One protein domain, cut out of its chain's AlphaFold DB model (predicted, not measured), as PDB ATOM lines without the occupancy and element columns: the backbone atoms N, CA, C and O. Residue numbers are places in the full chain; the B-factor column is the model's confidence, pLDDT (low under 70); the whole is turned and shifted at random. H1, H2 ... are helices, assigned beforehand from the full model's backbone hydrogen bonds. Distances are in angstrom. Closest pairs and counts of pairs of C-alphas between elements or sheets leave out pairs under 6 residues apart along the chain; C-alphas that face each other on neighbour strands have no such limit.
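Overview. This is residues 59 to 141 of the 155 residues of an uncharacterized protein of Basidiobolus meristosporus CBS 931.73 (UniProt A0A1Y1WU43). The long helix H2 runs through the middle of an elongated body, with H1 side by side with it in a hairpin and H3 folding back at its other end. From H3 the chain arches over H2 through the small H4 and residues 120 to 129 to H5, and the end of H1, at Tyr 70, meets H5 partway along it, at residues 133 to 137. The printed part has 83 residues with five named helices, H1 to H5 in chain order, and no named strand; its class is all helix. It is compact, with a radius of gyration of the C-alphas of 13.6 A, and spans 42 by 22 by 20 A.

Arrangement. H2, residues 79 to 95, touches H1, residues 59 to 70, at a shallow tilt of 17 degrees, opposite ways; their closest C-alphas, of Cys 62 and Cys 89, are 5.6 A apart. This is a helical hairpin, as are H2 and H3, residues 100 to 109. H2 touches H3 with residues 90 to 95 alone, at a shallow tilt of 31 degrees, opposite ways; the closest C-alphas, of Gly 95 and Arg 103, are 4.4 A apart. H3 and H4, residues 115 to 119, touch only at the corner, with the C-alphas of Gly 109 and Pro 115 closest at 5.3 A. H1, with Tyr 70 alone, only just touches H5, residues 130 to 141, with 3 pairs of C-alphas within 8 A; the closest are Tyr 70 and Tyr 133, 5.6 A. Every O i to N i+4 pair is within hydrogen-bond range in H1, H2, H4 and H5, and 4 of 6 are in H3.

Along the chain. H2 is 24.3 A long, H1 17.2 A, H5 15.6 A, H3 14.3 A and H4 5.8 A. C-alpha 59 begins H1 at (-0.766, -14.428, 16.950), and C-alpha 141 ends H5 at (-14.518, 2.788, 32.541).

Size, cuts and confidence. The C-alphas farthest apart, of Arg 99 and Ala 138, are 42.8 A apart. The printed part has no cut, and no link is long. Residues 97 to 101, of which 100 and 101 belong to H3, have pLDDT under 70.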
ATOM      1  N   TYR A  59      -0.239 -15.793  16.841       97.12
ATOM      2  CA  TYR A  59      -0.766 -14.428  16.950       97.12
ATOM      3  C   TYR A  59      -1.828 -14.246  18.038       97.12
ATOM      4  O   TYR A  59      -2.253 -13.114  18.266       97.12
ATOM      5  N   GLU A  60      -2.207 -15.301  18.766       97.75
ATOM      6  CA  GLU A  60      -3.134 -15.199  19.902       97.75
ATOM      7  C   GLU A  60      -2.739 -14.100  20.912       97.75
ATOM      8  O   GLU A  60      -3.602 -13.286  21.258       97.75
ATOM      9  N   PRO A  61      -1.456 -13.936  21.302       98.12
ATOM     10  CA  PRO A  61      -1.062 -12.856  22.205       98.12
ATOM     11  C   PRO A  61      -1.322 -11.449  21.649       98.12
ATOM     12  O   PRO A  61      -1.521 -10.517  22.423       98.12
ATOM     13  N   CYS A  62      -1.323 -11.265  20.324       98.12
ATOM     14  CA  CYS A  62      -1.635  -9.972  19.712       98.12
ATOM     15  C   CYS A  62      -3.125  -9.644  19.829       98.12
ATOM     16  O   CYS A  62      -3.476  -8.510  20.142       98.12
ATOM     17  N   CYS A  63      -3.986 -10.646  19.653       98.19
ATOM     18  CA  CYS A  63      -5.426 -10.516  19.850       98.19
ATOM     19  C   CYS A  63      -5.807 -10.250  21.306       98.19
ATOM     20  O   CYS A  63      -6.660  -9.412  21.585       98.19
ATOM     21  N   VAL A  64      -5.146 -10.921  22.252       97.81
ATOM     22  CA  VAL A  64      -5.339 -10.654  23.684       97.81
ATOM     23  C   VAL A  64      -4.973  -9.206  24.015       97.81
ATOM     24  O   VAL A  64      -5.808  -8.486  24.556       97.81
ATOM     25  N   LYS A  65      -3.785  -8.746  23.597       97.25
ATOM     26  CA  LYS A  65      -3.335  -7.363  23.822       97.25
ATOM     27  C   LYS A  65      -4.264  -6.315  23.215       97.25
ATOM     28  O   LYS A  65      -4.465  -5.266  23.815       97.25
ATOM     29  N   HIS A  66      -4.828  -6.586  22.040       97.31
ATOM     30  CA  HIS A  66      -5.781  -5.682  21.396       97.31
ATOM     31  C   HIS A  66      -7.059  -5.516  22.225       97.31
ATOM     32  O   HIS A  66      -7.432  -4.388  22.544       97.31
ATOM     33  N   ARG A  67      -7.659  -6.625  22.679       95.62
ATOM     34  CA  ARG A  67      -8.837  -6.595  23.565       95.62
ATOM     35  C   ARG A  67      -8.550  -5.910  24.900       95.62
ATOM     36  O   ARG A  67      -9.383  -5.153  25.393       95.62
ATOM     37  N   GLU A  68      -7.375  -6.163  25.475       94.81
ATOM     38  CA  GLU A  68      -6.917  -5.473  26.684       94.81
ATOM     39  C   GLU A  68      -6.787  -3.968  26.441       94.81
ATOM     40  O   GLU A  68      -7.271  -3.187  27.252       94.81
ATOM     41  N   CYS A  69      -6.198  -3.552  25.317       94.88
ATOM     42  CA  CYS A  69      -6.082  -2.142  24.954       94.88
ATOM     43  C   CYS A  69      -7.458  -1.474  24.824       94.88
ATOM     44  O   CYS A  69      -7.674  -0.415  25.403       94.88
ATOM     45  N   TYR A  70      -8.420  -2.131  24.166       94.00
ATOM     46  CA  TYR A  70      -9.801  -1.644  24.053       94.00
ATOM     47  C   TYR A  70     -10.503  -1.472  25.407       94.00
ATOM     48  O   TYR A  70     -11.463  -0.713  25.495       94.00
ATOM     49  N   SER A  71     -10.032  -2.159  26.448       92.38
ATOM     50  CA  SER A  71     -10.600  -2.115  27.799       92.38
ATOM     51  C   SER A  71      -9.898  -1.097  28.715       92.38
ATOM     52  O   SER A  71     -10.293  -0.939  29.866       92.38
ATOM     53  N   LYS A  72      -8.832  -0.419  28.263       90.19
ATOM     54  CA  LYS A  72      -8.107   0.565  29.083       90.19
ATOM     55  C   LYS A  72      -8.703   1.958  28.945       90.19
ATOM     56  O   LYS A  72      -8.904   2.432  27.835       90.19
ATOM     57  N   CYS A  73      -8.875   2.640  30.067       83.38
ATOM     58  CA  CYS A  73      -9.411   3.994  30.119       83.38
ATOM     59  C   CYS A  73      -8.271   5.015  30.154       83.38
ATOM     60  O   CYS A  73      -7.406   4.938  31.026       83.38
ATOM     61  N   GLY A  74      -8.292   5.998  29.258       75.88
ATOM     62  CA  GLY A  74      -7.358   7.117  29.309       75.88
ATOM     63  C   GLY A  74      -7.374   7.968  28.039       75.88
ATOM     64  O   GLY A  74      -7.856   7.528  26.998       75.88
ATOM     65  N   PRO A  75      -6.868   9.213  28.102       70.56
ATOM     66  CA  PRO A  75      -6.830  10.112  26.947       70.56
ATOM     67  C   PRO A  75      -5.834   9.663  25.864       70.56
ATOM     68  O   PRO A  75      -5.874  10.165  24.743       70.56
ATOM     69  N   THR A  76      -4.918   8.752  26.200       76.62
ATOM     70  CA  THR A  76      -3.887   8.211  25.302       76.62
ATOM     71  C   THR A  76      -4.312   6.908  24.626       76.62
ATOM     72  O   THR A  76      -3.810   6.556  23.558       76.62
ATOM     73  N   GLU A  77      -5.275   6.220  25.221       86.00
ATOM     74  CA  GLU A  77      -5.855   4.968  24.785       86.00
ATOM     75  C   GLU A  77      -6.961   5.306  23.796       86.00
ATOM     76  O   GLU A  77      -8.109   5.543  24.151       86.00
ATOM     77  N   THR A  78      -6.574   5.414  22.528       90.06
ATOM     78  CA  THR A  78      -7.503   5.609  21.418       90.06
ATOM     79  C   THR A  78      -7.664   4.302  20.664       90.06
ATOM     80  O   THR A  78      -6.726   3.504  20.575       90.06
ATOM     81  N   LYS A  79      -8.823   4.105  20.030       91.25
ATOM     82  CA  LYS A  79      -9.044   2.962  19.138       91.25
ATOM     83  C   LYS A  79      -7.937   2.832  18.087       91.25
ATOM     84  O   LYS A  79      -7.390   1.751  17.900       91.25
ATOM     85  N   GLU A  80      -7.582   3.940  17.435       91.81
ATOM     86  CA  GLU A  80      -6.512   3.963  16.431       91.81
ATOM     87  C   GLU A  80      -5.159   3.545  17.028       91.81
ATOM     88  O   GLU A  80      -4.402   2.807  16.392       91.81
ATOM     89  N   GLY A  81      -4.859   3.976  18.257       92.00
ATOM     90  CA  GLY A  81      -3.686   3.528  19.003       92.00
ATOM     91  C   GLY A  81      -3.683   2.012  19.193       92.00
ATOM     92  O   GLY A  81      -2.732   1.344  18.787       92.00
ATOM     93  N   CYS A  82      -4.781   1.458  19.708       94.94
ATOM     94  CA  CYS A  82      -4.932   0.019  19.925       94.94
ATOM     95  C   CYS A  82      -4.840  -0.801  18.630       94.94
ATOM     96  O   CYS A  82      -4.151  -1.823  18.581       94.94
ATOM     97  N   ASP A  83      -5.486  -0.348  17.556       95.25
ATOM     98  CA  ASP A  83      -5.447  -1.013  16.253       95.25
ATOM     99  C   ASP A  83      -4.017  -1.013  15.682       95.25
ATOM    100  O   ASP A  83      -3.537  -2.016  15.143       95.25
ATOM    101  N   ASN A  84      -3.284   0.094  15.840       94.69
ATOM    102  CA  ASN A  84      -1.885   0.170  15.429       94.69
ATOM    103  C   ASN A  84      -0.974  -0.727  16.278       94.69
ATOM    104  O   ASN A  84      -0.102  -1.393  15.714       94.69
ATOM    105  N   GLU A  85      -1.173  -0.796  17.596       95.56
ATOM    106  CA  GLU A  85      -0.441  -1.721  18.470       95.56
ATOM    107  C   GLU A  85      -0.649  -3.180  18.059       95.56
ATOM    108  O   GLU A  85       0.319  -3.943  17.962       95.56
ATOM    109  N   PHE A  86      -1.888  -3.557  17.737       97.38
ATOM    110  CA  PHE A  86      -2.210  -4.873  17.196       97.38
ATOM    111  C   PHE A  86      -1.415  -5.164  15.920       97.38
ATOM    112  O   PHE A  86      -0.708  -6.176  15.838       97.38
ATOM    113  N   ARG A  87      -1.450  -4.246  14.946       96.06
ATOM    114  CA  ARG A  87      -0.688  -4.375  13.698       96.06
ATOM    115  C   ARG A  87       0.806  -4.551  13.962       96.06
ATOM    116  O   ARG A  87       1.435  -5.441  13.387       96.06
ATOM    117  N   PHE A  88       1.389  -3.722  14.825       95.50
ATOM    118  CA  PHE A  88       2.803  -3.831  15.176       95.50
ATOM    119  C   PHE A  88       3.119  -5.167  15.851       95.50
ATOM    120  O   PHE A  88       4.142  -5.773  15.533       95.50
ATOM    121  N   CYS A  89       2.237  -5.673  16.716       97.12
ATOM    122  CA  CYS A  89       2.401  -6.985  17.330       97.12
ATOM    123  C   CYS A  89       2.482  -8.100  16.276       97.12
ATOM    124  O   CYS A  89       3.421  -8.898  16.307       97.12
ATOM    125  N   LEU A  90       1.575  -8.119  15.292       95.62
ATOM    126  CA  LEU A  90       1.606  -9.108  14.205       95.62
ATOM    127  C   LEU A  90       2.916  -9.045  13.408       95.62
ATOM    128  O   LEU A  90       3.538 -10.076  13.135       95.62
ATOM    129  N   GLN A  91       3.379  -7.834  13.085       93.88
ATOM    130  CA  GLN A  91       4.633  -7.616  12.359       93.88
ATOM    131  C   GLN A  91       5.850  -8.142  13.134       93.88
ATOM    132  O   GLN A  91       6.699  -8.824  12.553       93.88
ATOM    133  N   GLN A  92       5.935  -7.873  14.442       92.81
ATOM    134  CA  GLN A  92       7.052  -8.330  15.279       92.81
ATOM    135  C   GLN A  92       7.024  -9.845  15.487       92.81
ATOM    136  O   GLN A  92       8.049 -10.503  15.307       92.81
ATOM    137  N   THR A  93       5.853 -10.411  15.788       93.56
ATOM    138  CA  THR A  93       5.676 -11.859  15.966       93.56
ATOM    139  C   THR A  93       6.015 -12.615  14.682       93.56
ATOM    140  O   THR A  93       6.712 -13.625  14.717       93.56
ATOM    141  N   CYS A  94       5.620 -12.083  13.522       91.88
ATOM    142  CA  CYS A  94       6.041 -12.608  12.225       91.88
ATOM    143  C   CYS A  94       7.571 -12.509  12.033       91.88
ATOM    144  O   CYS A  94       8.225 -13.452  11.581       91.88
ATOM    145  N   GLY A  95       8.158 -11.357  12.378       85.00
ATOM    146  CA  GLY A  95       9.573 -11.044  12.166       85.00
ATOM    147  C   GLY A  95      10.552 -11.779  13.086       85.00
ATOM    148  O   GLY A  95      11.747 -11.779  12.795       85.00
ATOM    149  N   ALA A  96      10.073 -12.424  14.153       82.44
ATOM    150  CA  ALA A  96      10.887 -13.227  15.068       82.44
ATOM    151  C   ALA A  96      11.496 -14.490  14.410       82.44
ATOM    152  O   ALA A  96      12.390 -15.125  14.976       82.44
ATOM    153  N   GLY A  97      11.078 -14.843  13.188       69.69
ATOM    154  CA  GLY A  97      11.734 -15.864  12.368       69.69
ATOM    155  C   GLY A  97      13.160 -15.467  11.943       69.69
ATOM    156  O   GLY A  97      13.413 -14.344  11.517       69.69
ATOM    157  N   LYS A  98      14.116 -16.409  12.005       60.50
ATOM    158  CA  LYS A  98      15.581 -16.184  11.893       60.50
ATOM    159  C   LYS A  98      16.132 -15.658  10.541       60.50
ATOM    160  O   LYS A  98      17.310 -15.855  10.252       60.50
ATOM    161  N   ARG A  99      15.355 -15.010   9.664       63.28
ATOM    162  CA  ARG A  99      15.841 -14.534   8.347       63.28
ATOM    163  C   ARG A  99      15.447 -13.078   8.085       63.28
ATOM    164  O   ARG A  99      14.268 -12.754   8.060       63.28
ATOM    165  N   LYS A 100      16.416 -12.201   7.777       60.97
ATOM    166  CA  LYS A 100      16.173 -10.771   7.451       60.97
ATOM    167  C   LYS A 100      15.141 -10.565   6.328       60.97
ATOM    168  O   LYS A 100      14.341  -9.638   6.392       60.97
ATOM    169  N   PHE A 101      15.116 -11.460   5.339       58.00
ATOM    170  CA  PHE A 101      14.128 -11.455   4.253       58.00
ATOM    171  C   PHE A 101      12.686 -11.716   4.738       58.00
ATOM    172  O   PHE A 101      11.738 -11.191   4.159       58.00
ATOM    173  N   VAL A 102      12.514 -12.469   5.831       76.38
ATOM    174  CA  VAL A 102      11.204 -12.720   6.455       76.38
ATOM    175  C   VAL A 102      10.668 -11.439   7.088       76.38
ATOM    176  O   VAL A 102       9.510 -11.108   6.876       76.38
ATOM    177  N   ARG A 103      11.515 -10.638   7.750       74.75
ATOM    178  CA  ARG A 103      11.079  -9.395   8.410       74.75
ATOM    179  C   ARG A 103      10.473  -8.365   7.448       74.75
ATOM    180  O   ARG A 103       9.453  -7.769   7.774       74.75
ATOM    181  N   SER A 104      11.049  -8.183   6.255       78.62
ATOM    182  CA  SER A 104      10.467  -7.287   5.237       78.62
ATOM    183  C   SER A 104       9.081  -7.770   4.786       78.62
ATOM    184  O   SER A 104       8.132  -6.990   4.762       78.62
ATOM    185  N   ARG A 105       8.933  -9.083   4.543       86.06
ATOM    186  CA  ARG A 105       7.636  -9.705   4.220       86.06
ATOM    187  C   ARG A 105       6.618  -9.589   5.350       86.06
ATOM    188  O   ARG A 105       5.435  -9.494   5.071       86.06
ATOM    189  N   CYS A 106       7.059  -9.586   6.602       90.06
ATOM    190  CA  CYS A 106       6.182  -9.395   7.752       90.06
ATOM    191  C   CYS A 106       5.641  -7.971   7.835       90.06
ATOM    192  O   CYS A 106       4.448  -7.783   8.060       90.06
ATOM    193  N   ASN A 107       6.498  -6.976   7.602       89.25
ATOM    194  CA  ASN A 107       6.092  -5.575   7.613       89.25
ATOM    195  C   ASN A 107       5.072  -5.275   6.510       89.25
ATOM    196  O   ASN A 107       4.088  -4.590   6.767       89.25
ATOM    197  N   THR A 108       5.294  -5.792   5.297       89.75
ATOM    198  CA  THR A 108       4.369  -5.590   4.175       89.75
ATOM    199  C   THR A 108       3.142  -6.494   4.276       89.75
ATOM    200  O   THR A 108       2.026  -6.026   4.070       89.75
ATOM    201  N   GLY A 109       3.330  -7.757   4.668       90.69
ATOM    202  CA  GLY A 109       2.291  -8.773   4.845       90.69
ATOM    203  C   GLY A 109       1.232  -8.383   5.869       90.69
ATOM    204  O   GLY A 109       0.043  -8.518   5.595       90.69
ATOM    205  N   TRP A 110       1.672  -7.839   7.003       93.19
ATOM    206  CA  TRP A 110       0.821  -7.326   8.078       93.19
ATOM    207  C   TRP A 110       0.800  -5.794   8.111       93.19
ATOM    208  O   TRP A 110       0.662  -5.187   9.169       93.19
ATOM    209  N   SER A 111       1.007  -5.125   6.977       92.81
ATOM    210  CA  SER A 111       0.594  -3.720   6.848       92.81
ATOM    211  C   SER A 111      -0.932  -3.648   6.739       92.81
ATOM    212  O   SER A 111      -1.555  -4.659   6.423       92.81
ATOM    213  N   TRP A 112      -1.546  -2.481   6.970       91.06
ATOM    214  CA  TRP A 112      -3.002  -2.330   6.804       91.06
ATOM    215  C   TRP A 112      -3.485  -2.716   5.401       91.06
ATOM    216  O   TRP A 112      -4.531  -3.331   5.271       91.06
ATOM    217  N   PHE A 113      -2.657  -2.459   4.387       89.44
ATOM    218  CA  PHE A 113      -2.900  -2.815   2.986       89.44
ATOM    219  C   PHE A 113      -2.327  -4.193   2.609       89.44
ATOM    220  O   PHE A 113      -2.260  -4.559   1.433       89.44
ATOM    221  N   GLY A 114      -1.811  -4.926   3.594       91.31
ATOM    222  CA  GLY A 114      -1.061  -6.153   3.405       91.31
ATOM    223  C   GLY A 114      -1.961  -7.372   3.228       91.31
ATOM    224  O   GLY A 114      -3.055  -7.428   3.786       91.31
ATOM    225  N   PRO A 115      -1.489  -8.412   2.518       91.50
ATOM    226  CA  PRO A 115      -2.274  -9.619   2.271       91.50
ATOM    227  C   PRO A 115      -2.796 -10.296   3.547       91.50
ATOM    228  O   PRO A 115      -3.870 -10.888   3.500       91.50
ATOM    229  N   GLY A 116      -2.083 -10.207   4.674       92.94
ATOM    230  CA  GLY A 116      -2.537 -10.753   5.955       92.94
ATOM    231  C   GLY A 116      -3.769 -10.024   6.491       92.94
ATOM    232  O   GLY A 116      -4.790 -10.656   6.743       92.94
ATOM    233  N   MET A 117      -3.719  -8.692   6.582       94.00
ATOM    234  CA  MET A 117      -4.869  -7.897   7.043       94.00
ATOM    235  C   MET A 117      -6.085  -8.069   6.124       94.00
ATOM    236  O   MET A 117      -7.212  -8.196   6.607       94.00
ATOM    237  N   ASN A 118      -5.852  -8.159   4.811       90.81
ATOM    238  CA  ASN A 118      -6.914  -8.286   3.809       90.81
ATOM    239  C   ASN A 118      -7.583  -9.659   3.864       90.81
ATOM    240  O   ASN A 118      -8.808  -9.754   3.881       90.81
ATOM    241  N   SER A 119      -6.784 -10.730   3.915       91.94
ATOM    242  CA  SER A 119      -7.303 -12.106   3.915       91.94
ATOM    243  C   SER A 119      -8.142 -12.404   5.157       91.94
ATOM    244  O   SER A 119      -9.062 -13.214   5.097       91.94
ATOM    245  N   HIS A 120      -7.852 -11.717   6.266       93.56
ATOM    246  CA  HIS A 120      -8.606 -11.813   7.515       93.56
ATOM    247  C   HIS A 120      -9.625 -10.678   7.710       93.56
ATOM    248  O   HIS A 120     -10.217 -10.585   8.779       93.56
ATOM    249  N   ARG A 121      -9.847  -9.828   6.692       92.81
ATOM    250  CA  ARG A 121     -10.858  -8.751   6.678       92.81
ATOM    251  C   ARG A 121     -10.857  -7.893   7.952       92.81
ATOM    252  O   ARG A 121     -11.914  -7.536   8.464       92.81
ATOM    253  N   VAL A 122      -9.671  -7.547   8.458       92.62
ATOM    254  CA  VAL A 122      -9.512  -6.891   9.770       92.62
ATOM    255  C   VAL A 122     -10.287  -5.571   9.850       92.62
ATOM    256  O   VAL A 122     -11.011  -5.343  10.811       92.62
ATOM    257  N   ALA A 123     -10.231  -4.735   8.812       89.50
ATOM    258  CA  ALA A 123     -10.924  -3.442   8.786       89.50
ATOM    259  C   ALA A 123     -12.463  -3.537   8.793       89.50
ATOM    260  O   ALA A 123     -13.141  -2.590   9.182       89.50
ATOM    261  N   GLU A 124     -13.020  -4.671   8.364       89.25
ATOM    262  CA  GLU A 124     -14.468  -4.911   8.278       89.25
ATOM    263  C   GLU A 124     -14.996  -5.734   9.461       89.25
ATOM    264  O   GLU A 124     -16.191  -6.024   9.539       89.25
ATOM    265  N   SER A 125     -14.108  -6.176  10.344       92.69
ATOM    266  CA  SER A 125     -14.430  -7.108  11.416       92.69
ATOM    267  C   SER A 125     -15.102  -6.421  12.605       92.69
ATOM    268  O   SER A 125     -14.900  -5.232  12.872       92.69
ATOM    269  N   SER A 126     -15.934  -7.169  13.332       92.31
ATOM    270  CA  SER A 126     -16.668  -6.636  14.481       92.31
ATOM    271  C   SER A 126     -15.742  -6.253  15.633       92.31
ATOM    272  O   SER A 126     -15.989  -5.250  16.300       92.31
ATOM    273  N   ASP A 127     -14.659  -7.008  15.827       93.75
ATOM    274  CA  ASP A 127     -13.646  -6.801  16.866       93.75
ATOM    275  C   ASP A 127     -12.818  -5.520  16.666       93.75
ATOM    276  O   ASP A 127     -12.255  -5.012  17.628       93.75
ATOM    277  N   PHE A 128     -12.824  -4.935  15.464       93.56
ATOM    278  CA  PHE A 128     -12.152  -3.666  15.145       93.56
ATOM    279  C   PHE A 128     -13.140  -2.514  14.902       93.56
ATOM    280  O   PHE A 128     -12.789  -1.478  14.326       93.56
ATOM    281  N   SER A 129     -14.398  -2.678  15.317       91.12
ATOM    282  CA  SER A 129     -15.442  -1.668  15.146       91.12
ATOM    283  C   SER A 129     -15.436  -0.628  16.271       91.12
ATOM    284  O   SER A 129     -15.062  -0.906  17.411       91.12
ATOM    285  N   CYS A 130     -15.926   0.583  15.984       89.94
ATOM    286  CA  CYS A 130     -16.146   1.591  17.030       89.94
ATOM    287  C   CYS A 130     -17.193   1.167  18.062       89.94
ATOM    288  O   CYS A 130     -17.114   1.585  19.213       89.94
ATOM    289  N   LYS A 131     -18.148   0.315  17.670       89.75
ATOM    290  CA  LYS A 131     -19.141  -0.247  18.588       89.75
ATOM    291  C   LYS A 131     -18.481  -1.146  19.629       89.75
ATOM    292  O   LYS A 131     -18.777  -0.999  20.808       89.75
ATOM    293  N   GLU A 132     -17.592  -2.043  19.204       91.25
ATOM    294  CA  GLU A 132     -16.854  -2.914  20.123       91.25
ATOM    295  C   GLU A 132     -15.948  -2.092  21.041       91.25
ATOM    296  O   GLU A 132     -15.976  -2.274  22.254       91.25
ATOM    297  N   TYR A 133     -15.214  -1.130  20.477       91.50
ATOM    298  CA  TYR A 133     -14.384  -0.217  21.259       91.50
ATOM    299  C   TYR A 133     -15.192   0.511  22.342       91.50
ATOM    300  O   TYR A 133     -14.857   0.437  23.522       91.50
ATOM    301  N   ALA A 134     -16.303   1.152  21.966       88.94
ATOM    302  CA  ALA A 134     -17.171   1.856  22.904       88.94
ATOM    303  C   ALA A 134     -17.791   0.917  23.949       88.94
ATOM    304  O   ALA A 134     -17.888   1.289  25.114       88.94
ATOM    305  N   ALA A 135     -18.176  -0.305  23.567       88.69
ATOM    306  CA  ALA A 135     -18.717  -1.290  24.500       88.69
ATOM    307  C   ALA A 135     -17.677  -1.727  25.545       88.69
ATOM    308  O   ALA A 135     -18.008  -1.832  26.726       88.69
ATOM    309  N   LYS A 136     -16.419  -1.939  25.137       90.88
ATOM    310  CA  LYS A 136     -15.319  -2.293  26.048       90.88
ATOM    311  C   LYS A 136     -14.955  -1.147  26.982       90.88
ATOM    312  O   LYS A 136     -14.854  -1.365  28.185       90.88
ATOM    313  N   GLN A 137     -14.859   0.070  26.454       88.25
ATOM    314  CA  GLN A 137     -14.676   1.271  27.269       88.25
ATOM    315  C   GLN A 137     -15.826   1.441  28.263       88.25
ATOM    316  O   GLN A 137     -15.591   1.678  29.439       88.25
ATOM    317  N   ALA A 138     -17.075   1.252  27.831       85.50
ATOM    318  CA  ALA A 138     -18.215   1.389  28.725       85.50
ATOM    319  C   ALA A 138     -18.190   0.348  29.855       85.50
ATOM    320  O   ALA A 138     -18.467   0.679  31.003       85.50
ATOM    321  N   GLN A 139     -17.813  -0.894  29.545       84.69
ATOM    322  CA  GLN A 139     -17.685  -1.958  30.536       84.69
ATOM    323  C   GLN A 139     -16.557  -1.701  31.543       84.69
ATOM    324  O   GLN A 139     -16.702  -2.047  32.707       84.69
ATOM    325  N   SER A 140     -15.428  -1.142  31.110       83.12
ATOM    326  CA  SER A 140     -14.237  -1.004  31.958       83.12
ATOM    327  C   SER A 140     -14.102   0.357  32.640       83.12
ATOM    328  O   SER A 140     -13.448   0.448  33.676       83.12
ATOM    329  N   CYS A 141     -14.712   1.408  32.089       80.38
ATOM    330  CA  CYS A 141     -14.518   2.788  32.541       80.38
ATOM    331  C   CYS A 141     -15.695   3.354  33.345       80.38
ATOM    332  O   CYS A 141     -15.539   4.410  33.953       80.38
TER     333      CYS A 141